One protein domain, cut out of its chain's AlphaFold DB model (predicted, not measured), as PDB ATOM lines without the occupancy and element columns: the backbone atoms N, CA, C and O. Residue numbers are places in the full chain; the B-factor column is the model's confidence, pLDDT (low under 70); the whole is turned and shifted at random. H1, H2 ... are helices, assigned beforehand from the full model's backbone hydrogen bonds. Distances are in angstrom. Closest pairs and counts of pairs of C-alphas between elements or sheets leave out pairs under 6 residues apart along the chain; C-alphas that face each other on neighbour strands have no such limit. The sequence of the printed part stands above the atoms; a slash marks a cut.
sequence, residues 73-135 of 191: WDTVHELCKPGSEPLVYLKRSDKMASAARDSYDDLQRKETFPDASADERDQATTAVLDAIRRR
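AT A GLANCE: This is residues 73 to 135 of the 191 residues of an uncharacterized protein of Armillaria solidipes (UniProt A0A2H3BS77). A long, open chain: residues 73 to 92 make a loop without named elements at one end, H1 makes much of the long axis, and H2 is set apart at the other end, turned off H1's line. The printed part has 63 residues with two named helices, H1 then H2, and no named strand; its class is all helix. It is extended, with a radius of gyration of the C-alphas of 19.4 A and spans of 52 by 28 by 18 A.

IN THESE COORDINATES: Begin at C-alpha 73, (-18.931, -13.672, -51.868). Find H1, residues 93 to 111, 26.8 A long, starting at (-12.551, -22.868, -42.771). H2, residues 118 to 131, runs 20.0 A to (13.499, 15.371, -48.135).

HOW THE PARTS SIT: Look first at residues 79 to 80, a short antiparallel pairing with residues 89 to 90. H1 and H2 are apart, joined by a short link of 6 residues. In both helices every O i to N i+4 pair is within hydrogen-bond range.

THE WHOLE: The farthest C-alphas, of Pro 86 and Arg 135, are 54.4 A apart. Residues 104 to 112 and 125 to 135 stand free. The printed part has no cut; pLDDT is under 70 at residues 111 to 116.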
ATOM      1  N   TRP A  73     -20.358 -13.557 -51.623       75.00
ATOM      2  CA  TRP A  73     -18.931 -13.672 -51.868       75.00
ATOM      3  C   TRP A  73     -18.663 -15.130 -52.230       75.00
ATOM      4  O   TRP A  73     -19.232 -16.024 -51.596       75.00
ATOM      5  N   ASP A  74     -17.910 -15.345 -53.309       79.81
ATOM      6  CA  ASP A  74     -17.662 -16.688 -53.814       79.81
ATOM      7  C   ASP A  74     -17.125 -17.563 -52.676       79.81
ATOM      8  O   ASP A  74     -16.316 -17.111 -51.855       79.81
ATOM      9  N   THR A  75     -17.648 -18.782 -52.562       84.56
ATOM     10  CA  THR A  75     -17.263 -19.646 -51.448       84.56
ATOM     11  C   THR A  75     -15.867 -20.159 -51.733       84.56
ATOM     12  O   THR A  75     -15.667 -20.987 -52.616       84.56
ATOM     13  N   VAL A  76     -14.885 -19.686 -50.968       88.12
ATOM     14  CA  VAL A  76     -13.520 -20.197 -51.079       88.12
ATOM     15  C   VAL A  76     -13.519 -21.644 -50.583       88.12
ATOM     16  O   VAL A  76     -13.632 -21.900 -49.386       88.12
ATOM     17  N   HIS A  77     -13.443 -22.596 -51.511       92.19
ATOM     18  CA  HIS A  77     -13.508 -24.027 -51.203       92.19
ATOM     19  C   HIS A  77     -12.224 -24.563 -50.569       92.19
ATOM     20  O   HIS A  77     -12.268 -25.504 -49.774       92.19
ATOM     21  N   GLU A  78     -11.082 -23.977 -50.920       93.94
ATOM     22  CA  GLU A  78      -9.785 -24.369 -50.391       93.94
ATOM     23  C   GLU A  78      -8.779 -23.219 -50.439       93.94
ATOM     24  O   GLU A  78      -8.851 -22.344 -51.299       93.94
ATOM     25  N   LEU A  79      -7.846 -23.217 -49.486       93.56
ATOM     26  CA  LEU A  79      -6.747 -22.257 -49.405       93.56
ATOM     27  C   LEU A  79      -5.418 -23.003 -49.504       93.56
ATOM     28  O   LEU A  79      -5.196 -23.969 -48.771       93.56
ATOM     29  N   CYS A  80      -4.522 -22.553 -50.379       93.31
ATOM     30  CA  CYS A  80      -3.164 -23.085 -50.439       93.31
ATOM     31  C   CYS A  80      -2.408 -22.720 -49.157       93.31
ATOM     32  O   CYS A  80      -2.399 -21.558 -48.746       93.31
ATOM     33  N   LYS A  81      -1.753 -23.699 -48.529       91.19
ATOM     34  CA  LYS A  81      -0.902 -23.436 -47.370       91.19
ATOM     35  C   LYS A  81       0.365 -22.698 -47.836       91.19
ATOM     36  O   LYS A  81       1.043 -23.192 -48.739       91.19
ATOM     37  N   PRO A  82       0.710 -21.540 -47.248       86.94
ATOM     38  CA  PRO A  82       1.932 -20.833 -47.614       86.94
ATOM     39  C   PRO A  82       3.169 -21.670 -47.240       86.94
ATOM     40  O   PRO A  82       3.232 -22.240 -46.151       86.94
ATOM     41  N   GLY A  83       4.142 -21.763 -48.153       85.50
ATOM     42  CA  GLY A  83       5.446 -22.398 -47.910       85.50
ATOM     43  C   GLY A  83       5.477 -23.933 -47.889       85.50
ATOM     44  O   GLY A  83       6.459 -24.499 -47.416       85.50
ATOM     45  N   SER A  84       4.434 -24.630 -48.358       86.19
ATOM     46  CA  SER A  84       4.454 -26.098 -48.468       86.19
ATOM     47  C   SER A  84       4.968 -26.572 -49.831       86.19
ATOM     48  O   SER A  84       4.352 -26.256 -50.850       86.19
ATOM     49  N   GLU A  85       6.019 -27.397 -49.834       88.00
ATOM     50  CA  GLU A  85       6.446 -28.199 -50.988       88.00
ATOM     51  C   GLU A  85       6.375 -29.695 -50.624       88.00
ATOM     52  O   GLU A  85       7.089 -30.126 -49.715       88.00
ATOM     53  N   PRO A  86       5.515 -30.505 -51.278       87.19
ATOM     54  CA  PRO A  86       4.568 -30.162 -52.350       87.19
ATOM     55  C   PRO A  86       3.389 -29.289 -51.874       87.19
ATOM     56  O   PRO A  86       3.128 -29.183 -50.678       87.19
ATOM     57  N   LEU A  87       2.660 -28.676 -52.817       90.94
ATOM     58  CA  LEU A  87       1.505 -27.805 -52.541       90.94
ATOM     59  C   LEU A  87       0.412 -28.550 -51.754       90.94
ATOM     60  O   LEU A  87      -0.175 -29.512 -52.253       90.94
ATOM     61  N   VAL A  88       0.113 -28.087 -50.536       93.75
ATOM     62  CA  VAL A  88      -0.951 -28.634 -49.680       93.75
ATOM     63  C   VAL A  88      -2.102 -27.637 -49.569       93.75
ATOM     64  O   VAL A  88      -1.896 -26.472 -49.231       93.75
ATOM     65  N   TYR A  89      -3.329 -28.112 -49.780       95.38
ATOM     66  CA  TYR A  89      -4.549 -27.304 -49.693       95.38
ATOM     67  C   TYR A  89      -5.333 -27.581 -48.405       95.38
ATOM     68  O   TYR A  89      -5.482 -28.724 -47.964       95.38
ATOM     69  N   LEU A  90      -5.857 -26.518 -47.796       94.31
ATOM     70  CA  LEU A  90      -6.690 -26.548 -46.597       94.31
ATOM     71  C   LEU A  90      -8.156 -26.345 -46.987       94.31
ATOM     72  O   LEU A  90      -8.487 -25.336 -47.595       94.31
ATOM     73  N   LYS A  91      -9.030 -27.281 -46.597       95.19
ATOM     74  CA  LYS A  91     -10.477 -27.240 -46.899       95.19
ATOM     75  C   LYS A  91     -11.356 -26.823 -45.721       95.19
ATOM     76  O   LYS A  91     -12.504 -26.439 -45.904       95.19
ATOM     77  N   ARG A  92     -10.855 -26.956 -44.486       94.25
ATOM     78  CA  ARG A  92     -11.616 -26.549 -43.298       94.25
ATOM     79  C   ARG A  92     -11.422 -25.055 -43.052       94.25
ATOM     80  O   ARG A  92     -10.283 -24.596 -42.970       94.25
ATOM     81  N   SER A  93     -12.527 -24.329 -42.902       91.31
ATOM     82  CA  SER A  93     -12.551 -22.868 -42.771       91.31
ATOM     83  C   SER A  93     -11.760 -22.345 -41.569       91.31
ATOM     84  O   SER A  93     -11.084 -21.329 -41.686       91.31
ATOM     85  N   ASP A  94     -11.773 -23.066 -40.445       93.44
ATOM     86  CA  ASP A  94     -10.973 -22.758 -39.253       93.44
ATOM     87  C   ASP A  94      -9.470 -22.747 -39.567       93.44
ATOM     88  O   ASP A  94      -8.756 -21.804 -39.232       93.44
ATOM     89  N   LYS A  95      -8.989 -23.767 -40.283       94.44
ATOM     90  CA  LYS A  95      -7.585 -23.866 -40.691       94.44
ATOM     91  C   LYS A  95      -7.218 -22.848 -41.763       94.44
ATOM     92  O   LYS A  95      -6.109 -22.328 -41.727       94.44
ATOM     93  N   MET A  96      -8.127 -22.566 -42.698       94.31
ATOM     94  CA  MET A  96      -7.923 -21.531 -43.717       94.31
ATOM     95  C   MET A  96      -7.765 -20.152 -43.070       94.31
ATOM     96  O   MET A  96      -6.841 -19.424 -43.415       94.31
ATOM     97  N   ALA A  97      -8.618 -19.819 -42.096       92.00
ATOM     98  CA  ALA A  97      -8.542 -18.559 -41.365       92.00
ATOM     99  C   ALA A  97      -7.229 -18.434 -40.579       92.00
ATOM    100  O   ALA A  97      -6.568 -17.403 -40.669       92.00
ATOM    101  N   SER A  98      -6.815 -19.491 -39.869       93.00
ATOM    102  CA  SER A  98      -5.526 -19.504 -39.168       93.00
ATOM    103  C   SER A  98      -4.350 -19.346 -40.132       93.00
ATOM    104  O   SER A  98      -3.500 -18.502 -39.900       93.00
ATOM    105  N   ALA A  99      -4.331 -20.078 -41.250       93.00
ATOM    106  CA  ALA A  99      -3.254 -19.973 -42.237       93.00
ATOM    107  C   ALA A  99      -3.181 -18.583 -42.890       93.00
ATOM    108  O   ALA A  99      -2.088 -18.074 -43.123       93.00
ATOM    109  N   ALA A 100      -4.330 -17.958 -43.167       91.12
ATOM    110  CA  ALA A 100      -4.379 -16.588 -43.662       91.12
ATOM    111  C   ALA A 100      -3.857 -15.594 -42.615       91.12
ATOM    112  O   ALA A 100      -3.029 -14.752 -42.951       91.12
ATOM    113  N   ARG A 101      -4.296 -15.712 -41.352       91.25
ATOM    114  CA  ARG A 101      -3.801 -14.882 -40.243       91.25
ATOM    115  C   ARG A 101      -2.289 -15.000 -40.112       91.25
ATOM    116  O   ARG A 101      -1.612 -13.986 -40.162       91.25
ATOM    117  N   ASP A 102      -1.780 -16.223 -40.008       91.00
ATOM    118  CA  ASP A 102      -0.353 -16.475 -39.831       91.00
ATOM    119  C   ASP A 102       0.441 -15.905 -41.028       91.00
ATOM    120  O   ASP A 102       1.468 -15.263 -40.842       91.00
ATOM    121  N   SER A 103      -0.088 -16.018 -42.257       88.38
ATOM    122  CA  SER A 103       0.513 -15.390 -43.443       88.38
ATOM    123  C   SER A 103       0.548 -13.860 -43.371       88.38
ATOM    124  O   SER A 103       1.521 -13.262 -43.830       88.38
ATOM    125  N   TYR A 104      -0.503 -13.211 -42.863       85.38
ATOM    126  CA  TYR A 104      -0.533 -11.754 -42.703       85.38
ATOM    127  C   TYR A 104       0.378 -11.288 -41.568       85.38
ATOM    128  O   TYR A 104       1.093 -10.305 -41.743       85.38
ATOM    129  N   ASP A 105       0.398 -12.005 -40.447       85.56
ATOM    130  CA  ASP A 105       1.298 -11.728 -39.328       85.56
ATOM    131  C   ASP A 105       2.761 -11.848 -39.777       85.56
ATOM    132  O   ASP A 105       3.587 -10.989 -39.465       85.56
ATOM    133  N   ASP A 106       3.079 -12.870 -40.575       85.75
ATOM    134  CA  ASP A 106       4.404 -13.049 -41.162       85.75
ATOM    135  C   ASP A 106       4.762 -11.918 -42.131       85.75
ATOM    136  O   ASP A 106       5.901 -11.457 -42.119       85.75
ATOM    137  N   LEU A 107       3.822 -11.443 -42.958       83.75
ATOM    138  CA  LEU A 107       4.047 -10.282 -43.831       83.75
ATOM    139  C   LEU A 107       4.332  -9.019 -43.016       83.75
ATOM    140  O   LEU A 107       5.316  -8.334 -43.283       83.75
ATOM    141  N   GLN A 108       3.536  -8.749 -41.980       79.25
ATOM    142  CA  GLN A 108       3.740  -7.592 -41.106       79.25
ATOM    143  C   GLN A 108       5.101  -7.647 -40.406       79.25
ATOM    144  O   GLN A 108       5.787  -6.632 -40.299       79.25
ATOM    145  N   ARG A 109       5.536  -8.836 -39.978       75.94
ATOM    146  CA  ARG A 109       6.857  -9.040 -39.365       75.94
ATOM    147  C   ARG A 109       8.004  -8.942 -40.368       75.94
ATOM    148  O   ARG A 109       9.058  -8.443 -39.999       75.94
ATOM    149  N   LYS A 110       7.813  -9.399 -41.610       71.75
ATOM    150  CA  LYS A 110       8.819  -9.324 -42.687       71.75
ATOM    151  C   LYS A 110       9.002  -7.909 -43.239       71.75
ATOM    152  O   LYS A 110      10.106  -7.574 -43.650       71.75
ATOM    153  N   GLU A 111       7.945  -7.097 -43.265       58.50
ATOM    154  CA  GLU A 111       7.998  -5.685 -43.684       58.50
ATOM    155  C   GLU A 111       8.388  -4.730 -42.549       58.50
ATOM    156  O   GLU A 111       8.708  -3.565 -42.787       58.50
ATOM    157  N   THR A 112       8.412  -5.210 -41.305       56.62
ATOM    158  CA  THR A 112       9.132  -4.511 -40.242       56.62
ATOM    159  C   THR A 112      10.605  -4.644 -40.591       56.62
ATOM    160  O   THR A 112      11.036  -5.774 -40.712       56.62
ATOM    161  N   PHE A 113      11.369  -3.564 -40.779       60.75
ATOM    162  CA  PHE A 113      12.833  -3.621 -40.914       60.75
ATOM    163  C   PHE A 113      13.425  -4.212 -39.616       60.75
ATOM    164  O   PHE A 113      13.669  -3.440 -38.685       60.75
ATOM    165  N   PRO A 114      13.612  -5.539 -39.468       57.22
ATOM    166  CA  PRO A 114      13.931  -6.127 -38.168       57.22
ATOM    167  C   PRO A 114      15.422  -5.960 -37.862       57.22
ATOM    168  O   PRO A 114      15.828  -6.007 -36.704       57.22
ATOM    169  N   ASP A 115      16.209  -5.721 -38.912       59.03
ATOM    170  CA  ASP A 115      17.657  -5.585 -38.887       59.03
ATOM    171  C   ASP A 115      18.095  -4.122 -38.776       59.03
ATOM    172  O   ASP A 115      19.273  -3.861 -38.542       59.03
ATOM    173  N   ALA A 116      17.164  -3.165 -38.908       63.78
ATOM    174  CA  ALA A 116      17.492  -1.761 -38.731       63.78
ATOM    175  C   ALA A 116      17.622  -1.454 -37.240       63.78
ATOM    176  O   ALA A 116      16.638  -1.495 -36.491       63.78
ATOM    177  N   SER A 117      18.839  -1.127 -36.807       77.94
ATOM    178  CA  SER A 117      19.061  -0.626 -35.450       77.94
ATOM    179  C   SER A 117      18.181   0.607 -35.188       77.94
ATOM    180  O   SER A 117      17.706   1.270 -36.116       77.94
ATOM    181  N   ALA A 118      17.935   0.934 -33.915       79.31
ATOM    182  CA  ALA A 118      17.204   2.157 -33.577       79.31
ATOM    183  C   ALA A 118      17.810   3.387 -34.284       79.31
ATOM    184  O   ALA A 118      17.065   4.178 -34.858       79.31
ATOM    185  N   ASP A 119      19.141   3.440 -34.365       83.69
ATOM    186  CA  ASP A 119      19.890   4.512 -35.017       83.69
ATOM    187  C   ASP A 119      19.663   4.556 -36.535       83.69
ATOM    188  O   ASP A 119      19.492   5.631 -37.105       83.69
ATOM    189  N   GLU A 120      19.615   3.405 -37.210       84.38
ATOM    190  CA  GLU A 120      19.345   3.345 -38.654       84.38
ATOM    191  C   GLU A 120      17.924   3.814 -38.986       84.38
ATOM    192  O   GLU A 120      17.713   4.522 -39.975       84.38
ATOM    193  N   ARG A 121      16.946   3.484 -38.132       80.88
ATOM    194  CA  ARG A 121      15.569   3.976 -38.283       80.88
ATOM    195  C   ARG A 121      15.477   5.479 -38.057       80.88
ATOM    196  O   ARG A 121      14.775   6.154 -38.812       80.88
ATOM    197  N   ASP A 122      16.183   6.012 -37.065       86.56
ATOM    198  CA  ASP A 122      16.201   7.449 -36.782       86.56
ATOM    199  C   ASP A 122      16.885   8.224 -37.915       86.56
ATOM    200  O   ASP A 122      16.381   9.262 -38.354       86.56
ATOM    201  N   GLN A 123      17.975   7.686 -38.472       89.06
ATOM    202  CA  GLN A 123      18.642   8.246 -39.648       89.06
ATOM    203  C   GLN A 123      17.732   8.224 -40.880       89.06
ATOM    204  O   GLN A 123      17.602   9.246 -41.556       89.06
ATOM    205  N   ALA A 124      17.057   7.104 -41.155       87.38
ATOM    206  CA  ALA A 124      16.113   7.002 -42.267       87.38
ATOM    207  C   ALA A 124      14.924   7.959 -42.094       87.38
ATOM    208  O   ALA A 124      14.539   8.652 -43.037       87.38
ATOM    209  N   THR A 125      14.380   8.055 -40.878       87.94
ATOM    210  CA  THR A 125      13.292   8.983 -40.545       87.94
ATOM    211  C   THR A 125      13.732  10.426 -40.767       87.94
ATOM    212  O   THR A 125      13.036  11.183 -41.442       87.94
ATOM    213  N   THR A 126      14.916  10.795 -40.278       91.56
ATOM    214  CA  THR A 126      15.489  12.135 -40.464       91.56
ATOM    215  C   THR A 126      15.705  12.439 -41.945       91.56
ATOM    216  O   THR A 126      15.246  13.471 -42.428       91.56
ATOM    217  N   ALA A 127      16.288  11.505 -42.703       92.62
ATOM    218  CA  ALA A 127      16.503  11.656 -44.140       92.62
ATOM    219  C   ALA A 127      15.189  11.874 -44.912       92.62
ATOM    220  O   ALA A 127      15.121  12.723 -45.805       92.62
ATOM    221  N   VAL A 128      14.119  11.152 -44.553       92.50
ATOM    222  CA  VAL A 128      12.785  11.346 -45.142       92.50
ATOM    223  C   VAL A 128      12.209  12.711 -44.759       92.50
ATOM    224  O   VAL A 128      11.701  13.420 -45.628       92.50
ATOM    225  N   LEU A 129      12.303  13.115 -43.489       90.50
ATOM    226  CA  LEU A 129      11.810  14.417 -43.019       90.50
ATOM    227  C   LEU A 129      12.565  15.604 -43.643       90.50
ATOM    228  O   LEU A 129      11.964  16.660 -43.897       90.50
ATOM    229  N   ASP A 130      13.849  15.427 -43.941       91.69
ATOM    230  CA  ASP A 130      14.692  16.401 -44.636       91.69
ATOM    231  C   ASP A 130      14.379  16.483 -46.132       91.69
ATOM    232  O   ASP A 130      14.412  17.567 -46.721       91.69
ATOM    233  N   ALA A 131      13.973  15.370 -46.754       93.56
ATOM    234  CA  ALA A 131      13.499  15.371 -48.135       93.56
ATOM    235  C   ALA A 131      12.196  16.180 -48.318       93.56
ATOM    236  O   ALA A 131      11.902  16.655 -49.423       93.56
ATOM    237  N   ILE A 132      11.419  16.397 -47.249       91.94
ATOM    238  CA  ILE A 132      10.201  17.216 -47.276       91.94
ATOM    239  C   ILE A 132      10.578  18.705 -47.355       91.94
ATOM    240  O   ILE A 132      10.691  19.413 -46.359       91.94
ATOM    241  N   ARG A 133      10.713  19.221 -48.580       89.31
ATOM    242  CA  ARG A 133      11.096  20.626 -48.836       89.31
ATOM    243  C   ARG A 133      10.026  21.653 -48.460       89.31
ATOM    244  O   ARG A 133      10.337  22.820 -48.247       89.31
ATOM    245  N   ARG A 134       8.750  21.255 -48.424       89.75
ATOM    246  CA  ARG A 134       7.648  22.162 -48.076       89.75
ATOM    247  C   ARG A 134       7.478  22.205 -46.565       89.75
ATOM    248  O   ARG A 134       7.091  21.214 -45.955       89.75
ATOM    249  N   ARG A 135       7.731  23.370 -45.977       85.25
ATOM    250  CA  ARG A 135       7.430  23.650 -44.571       85.25
ATOM    251  C   ARG A 135       6.127  24.439 -44.463       85.25
ATOM    252  O   ARG A 135       5.738  25.158 -45.384       85.25
TER     253      ARG A 135